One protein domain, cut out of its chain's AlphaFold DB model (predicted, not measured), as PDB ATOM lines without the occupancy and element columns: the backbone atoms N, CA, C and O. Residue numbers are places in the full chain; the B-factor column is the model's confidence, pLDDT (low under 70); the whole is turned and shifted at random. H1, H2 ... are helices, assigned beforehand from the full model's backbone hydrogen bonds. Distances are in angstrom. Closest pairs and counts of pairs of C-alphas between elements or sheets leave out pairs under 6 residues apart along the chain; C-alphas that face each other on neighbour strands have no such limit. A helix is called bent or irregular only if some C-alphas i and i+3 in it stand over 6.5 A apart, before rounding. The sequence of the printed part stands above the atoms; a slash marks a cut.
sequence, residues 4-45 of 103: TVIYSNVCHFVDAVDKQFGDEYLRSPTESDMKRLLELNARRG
ATOM      1  N   THR A   4      10.929   8.413 -11.847       85.81
ATOM      2  CA  THR A   4      12.134   9.239 -11.991       85.81
ATOM      3  C   THR A   4      12.516   9.488 -13.451       85.81
ATOM      4  O   THR A   4      12.926  10.591 -13.799       85.81
ATOM      5  N   VAL A   5      12.330   8.492 -14.327       92.00
ATOM      6  CA  VAL A   5      12.668   8.605 -15.760       92.00
ATOM      7  C   VAL A   5      11.687   9.529 -16.475       92.00
ATOM      8  O   VAL A   5      12.087  10.360 -17.283       92.00
ATOM      9  N   ILE A   6      10.398   9.420 -16.143       93.00
ATOM     10  CA  ILE A   6       9.359  10.285 -16.713       93.00
ATOM     11  C   ILE A   6       9.627  11.743 -16.329       93.00
ATOM     12  O   ILE A   6       9.610  12.610 -17.195       93.00
ATOM     13  N   TYR A   7       9.927  12.002 -15.053       94.44
ATOM     14  CA  TYR A   7      10.232  13.349 -14.575       94.44
ATOM     15  C   TYR A   7      11.455  13.955 -15.281       94.44
ATOM     16  O   TYR A   7      11.366  15.055 -15.815       94.44
ATOM     17  N   SER A   8      12.562  13.210 -15.361       94.56
ATOM     18  CA  SER A   8      13.783  13.669 -16.036       94.56
ATOM     19  C   SER A   8      13.545  13.998 -17.513       94.56
ATOM     20  O   SER A   8      13.975  15.052 -17.978       94.56
ATOM     21  N   ASN A   9      12.798  13.160 -18.236       95.69
ATOM     22  CA  ASN A   9      12.482  13.419 -19.642       95.69
ATOM     23  C   ASN A   9      11.621  14.675 -19.826       95.69
ATOM     24  O   ASN A   9      11.840  15.431 -20.770       95.69
ATOM     25  N   VAL A  10      10.660  14.914 -18.927       96.50
ATOM     26  CA  VAL A  10       9.835  16.129 -18.961       96.50
ATOM     27  C   VAL A  10      10.689  17.368 -18.703       96.50
ATOM     28  O   VAL A  10      10.558  18.337 -19.444       96.50
ATOM     29  N   CYS A  11      11.596  17.338 -17.724       97.06
ATOM     30  CA  CYS A  11      12.515  18.452 -17.477       97.06
ATOM     31  C   CYS A  11      13.372  18.761 -18.709       97.06
ATOM     32  O   CYS A  11      13.404  19.901 -19.153       97.06
ATOM     33  N   HIS A  12      13.978  17.745 -19.330       97.31
ATOM     34  CA  HIS A  12      14.779  17.948 -20.541       97.31
ATOM     35  C   HIS A  12      13.970  18.510 -21.709       97.31
ATOM     36  O   HIS A  12      14.479  19.329 -22.472       97.31
ATOM     37  N   PHE A  13      12.716  18.085 -21.853       96.50
ATOM     38  CA  PHE A  13      11.828  18.636 -22.866       96.50
ATOM     39  C   PHE A  13      11.508  20.110 -22.597       96.50
ATOM     40  O   PHE A  13      11.611  20.926 -23.508       96.50
ATOM     41  N   VAL A  14      11.163  20.461 -21.354       96.62
ATOM     42  CA  VAL A  14      10.882  21.851 -20.964       96.62
ATOM     43  C   VAL A  14      12.110  22.731 -21.183       96.62
ATOM     44  O   VAL A  14      11.983  23.778 -21.808       96.62
ATOM     45  N   ASP A  15      13.296  22.280 -20.775       97.12
ATOM     46  CA  ASP A  15      14.549  23.010 -20.991       97.12
ATOM     47  C   ASP A  15      14.847  23.215 -22.483       97.12
ATOM     48  O   ASP A  15      15.374  24.252 -22.882       97.12
ATOM     49  N   ALA A  16      14.535  22.228 -23.328       97.06
ATOM     50  CA  ALA A  16      14.713  22.347 -24.772       97.06
ATOM     51  C   ALA A  16      13.734  23.361 -25.386       97.06
ATOM     52  O   ALA A  16      14.131  24.147 -26.243       97.06
ATOM     53  N   VAL A  17      12.478  23.369 -24.933       97.19
ATOM     54  CA  VAL A  17      11.466  24.353 -25.352       97.19
ATOM     55  C   VAL A  17      11.876  25.756 -24.915       97.19
ATOM     56  O   VAL A  17      11.836  26.676 -25.728       97.19
ATOM     57  N   ASP A  18      12.316  25.919 -23.670       95.94
ATOM     58  CA  ASP A  18      12.765  27.206 -23.143       95.94
ATOM     59  C   ASP A  18      13.985  27.731 -23.907       95.94
ATOM     60  O   ASP A  18      13.983  28.860 -24.381       95.94
ATOM     61  N   LYS A  19      14.986  26.886 -24.168       95.81
ATOM     62  CA  LYS A  19      16.141  27.285 -24.990       95.81
ATOM     63  C   LYS A  19      15.765  27.675 -26.415       95.81
ATOM     64  O   LYS A  19      16.421  28.530 -26.999       95.81
ATOM     65  N   GLN A  20      14.758  27.027 -26.994       97.31
ATOM     66  CA  GLN A  20      14.365  27.269 -28.379       97.31
ATOM     67  C   GLN A  20      13.469  28.505 -28.534       97.31
ATOM     68  O   GLN A  20      13.524  29.167 -29.569       97.31
ATOM     69  N   PHE A  21      12.620  28.790 -27.545       94.25
ATOM     70  CA  PHE A  21      11.532  29.767 -27.667       94.25
ATOM     71  C   PHE A  21      11.531  30.839 -26.569       94.25
ATOM     72  O   PHE A  21      10.825  31.838 -26.700       94.25
ATOM     73  N   GLY A  22      12.299  30.664 -25.498       93.56
ATOM     74  CA  GLY A  22      12.316  31.546 -24.331       93.56
ATOM     75  C   GLY A  22      12.616  32.994 -24.701       93.56
ATOM     76  O   GLY A  22      11.866  33.893 -24.323       93.56
ATOM     77  N   ASP A  23      13.618  33.224 -25.546       92.00
ATOM     78  CA  ASP A  23      14.000  34.575 -25.975       92.00
ATOM     79  C   ASP A  23      12.881  35.301 -26.742       92.00
ATOM     80  O   ASP A  23      12.700  36.514 -26.607       92.00
ATOM     81  N   GLU A  24      12.093  34.571 -27.535       89.69
ATOM     82  CA  GLU A  24      11.010  35.149 -28.336       89.69
ATOM     83  C   GLU A  24       9.718  35.333 -27.528       89.69
ATOM     84  O   GLU A  24       9.032  36.344 -27.705       89.69
ATOM     85  N   TYR A  25       9.383  34.380 -26.653       87.19
ATOM     86  CA  TYR A  25       8.066  34.298 -26.008       87.19
ATOM     87  C   TYR A  25       8.062  34.679 -24.521       87.19
ATOM     88  O   TYR A  25       7.013  35.092 -24.023       87.19
ATOM     89  N   LEU A  26       9.191  34.579 -23.810       87.69
ATOM     90  CA  LEU A  26       9.312  34.977 -22.397       87.69
ATOM     91  C   LEU A  26       9.848  36.404 -22.208       87.69
ATOM     92  O   LEU A  26       9.965  36.887 -21.080       87.69
ATOM     93  N   ARG A  27      10.138  37.118 -23.299       88.94
ATOM     94  CA  ARG A  27      10.474  38.548 -23.264       88.94
ATOM     95  C   ARG A  27       9.279  39.413 -22.859       88.94
ATOM     96  O   ARG A  27       8.114  39.040 -23.003       88.94
ATOM     97  N   SER A  28       9.570  40.641 -22.428       85.50
ATOM     98  CA  SER A  28       8.523  41.650 -22.240       85.50
ATOM     99  C   SER A  28       7.823  41.957 -23.580       85.50
ATOM    100  O   SER A  28       8.507  42.090 -24.603       85.50
ATOM    101  N   PRO A  29       6.480  42.077 -23.605       85.12
ATOM    102  CA  PRO A  29       5.750  42.430 -24.816       85.12
ATOM    103  C   PRO A  29       6.198  43.785 -25.368       85.12
ATOM    104  O   PRO A  29       6.359  44.750 -24.621       85.12
ATOM    105  N   THR A  30       6.366  43.858 -26.685       89.75
ATOM    106  CA  THR A  30       6.623  45.111 -27.407       89.75
ATOM    107  C   THR A  30       5.312  45.754 -27.827       89.75
ATOM    108  O   THR A  30       4.307  45.063 -27.984       89.75
ATOM    109  N   GLU A  31       5.317  47.051 -28.134       88.19
ATOM    110  CA  GLU A  31       4.119  47.744 -28.628       88.19
ATOM    111  C   GLU A  31       3.485  47.078 -29.861       88.19
ATOM    112  O   GLU A  31       2.260  47.066 -30.010       88.19
ATOM    113  N   SER A  32       4.293  46.445 -30.716       90.00
ATOM    114  CA  SER A  32       3.796  45.644 -31.837       90.00
ATOM    115  C   SER A  32       3.054  44.382 -31.399       90.00
ATOM    116  O   SER A  32       1.994  44.085 -31.954       90.00
ATOM    117  N   ASP A  33       3.554  43.652 -30.396       87.31
ATOM    118  CA  ASP A  33       2.862  42.463 -29.871       87.31
ATOM    119  C   ASP A  33       1.515  42.845 -29.273       87.31
ATOM    120  O   ASP A  33       0.510  42.172 -29.482       87.31
ATOM    121  N   MET A  34       1.505  43.968 -28.568       84.69
ATOM    122  CA  MET A  34       0.348  44.545 -27.903       84.69
ATOM    123  C   MET A  34      -0.742  44.902 -28.912       84.69
ATOM    124  O   MET A  34      -1.896  44.494 -28.768       84.69
ATOM    125  N   LYS A  35      -0.362  45.602 -29.985       88.19
ATOM    126  CA  LYS A  35      -1.267  45.939 -31.084       88.19
ATOM    127  C   LYS A  35      -1.792  44.685 -31.786       88.19
ATOM    128  O   LYS A  35      -2.997  44.568 -32.004       88.19
ATOM    129  N   ARG A  36      -0.918  43.712 -32.066       88.56
ATOM    130  CA  ARG A  36      -1.300  42.432 -32.682       88.56
ATOM    131  C   ARG A  36      -2.299  41.657 -31.820       88.56
ATOM    132  O   ARG A  36      -3.277  41.125 -32.346       88.56
ATOM    133  N   LEU A  37      -2.073  41.598 -30.507       84.69
ATOM    134  CA  LEU A  37      -2.978  40.945 -29.558       84.69
ATOM    135  C   LEU A  37      -4.336  41.648 -29.510       84.69
ATOM    136  O   LEU A  37      -5.365  40.978 -29.569       84.69
ATOM    137  N   LEU A  38      -4.346  42.980 -29.473       83.62
ATOM    138  CA  LEU A  38      -5.574  43.774 -29.512       83.62
ATOM    139  C   LEU A  38      -6.381  43.544 -30.792       83.62
ATOM    140  O   LEU A  38      -7.592  43.364 -30.718       83.62
ATOM    141  N   GLU A  39      -5.731  43.519 -31.954       86.94
ATOM    142  CA  GLU A  39      -6.400  43.256 -33.232       86.94
ATOM    143  C   GLU A  39      -6.982  41.839 -33.283       86.94
ATOM    144  O   GLU A  39      -8.129  41.646 -33.694       86.94
ATOM    145  N   LEU A  40      -6.218  40.839 -32.828       84.69
ATOM    146  CA  LEU A  40      -6.683  39.454 -32.756       84.69
ATOM    147  C   LEU A  40      -7.884  39.317 -31.812       84.69
ATOM    148  O   LEU A  40      -8.851  38.622 -32.129       84.69
ATOM    149  N   ASN A  41      -7.838  40.001 -30.672       79.75
ATOM    150  CA  ASN A  41      -8.906  39.995 -29.684       79.75
ATOM    151  C   ASN A  41     -10.141  40.743 -30.190       79.75
ATOM    152  O   ASN A  41     -11.245  40.213 -30.075       79.75
ATOM    153  N   ALA A  42      -9.977  41.880 -30.866       81.56
ATOM    154  CA  ALA A  42     -11.076  42.601 -31.500       81.56
ATOM    155  C   ALA A  42     -11.791  41.736 -32.552       81.56
ATOM    156  O   ALA A  42     -13.020  41.675 -32.553       81.56
ATOM    157  N   ARG A  43     -11.045  40.982 -33.376       78.31
ATOM    158  CA  ARG A  43     -11.624  40.011 -34.332       78.31
ATOM    159  C   ARG A  43     -12.429  38.903 -33.648       78.31
ATOM    160  O   ARG A  43     -13.373  38.388 -34.234       78.31
ATOM    161  N   ARG A  44     -12.063  38.537 -32.419       79.56
ATOM    162  CA  ARG A  44     -12.782  37.557 -31.587       79.56
ATOM    163  C   ARG A  44     -13.960  38.168 -30.811       79.56
ATOM    164  O   ARG A  44     -14.646  37.436 -30.107       79.56
ATOM    165  N   GLY A  45     -14.199  39.478 -30.927       76.69
ATOM    166  CA  GLY A  45     -15.247  40.203 -30.200       76.69
ATOM    167  C   GLY A  45     -14.806  40.790 -28.852       76.69
ATOM    168  O   GLY A  45     -15.633  41.311 -28.111       76.69
TER     169      GLY A  45
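Overview. This is residues 4 to 45 of the 103 residues of an uncharacterized protein of Phytophthora infestans (strain T30-4) (UniProt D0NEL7). Two helices make a wide-open V: the long H1 is one arm, the shorter H2 is the other, and the unnamed residues 26 to 30 join them at the bottom. H1 and H2 do not pack on each other, and the space between the arms is empty. The printed part has 42 residues with two named helices, H1 then H2 along the chain, and no named strand; its class is all helix. It is extended, with a radius of gyration of the C-alphas of 15.9 A, and the C-alphas span 45 by 22 by 11 A.

Arrangement. The longest helix by residues is H1, residues 4 to 25, which has a kink of 45 degrees near residue 19. It is irregular: C-alphas 20 and 23 are 7.7 A apart. H2, residues 31 to 43, follows after a tight link of 5 residues. H1 and H2 are apart, with no C-alpha of the one within 8 A of the other. Residues 4 to 17 and 19 to 25, which belong to H1, stand free, and so do residues 27 to 45, of which 31 to 43 belong to H2. In H2 every O i to N i+4 pair is within hydrogen-bond range; in H1 16 of 18 are.

Along the chain. H1 begins at C-alpha 4 at (12.134, 9.239, -11.991) and ends at C-alpha 25 at (8.066, 34.298, -26.008), 29.0 A from first to last C-alpha. H2 runs from C-alpha 31 at (4.119, 47.744, -28.628) to C-alpha 43 at (-11.624, 40.011, -34.332), 18.4 A.

Size, cuts and confidence. The C-alphas of Thr 4 and Gly 45, the two farthest apart, are 45.2 A apart. The printed part has no cut and no long link. The mean pLDDT of the printed part is 89.9, and no printed residue is under 70.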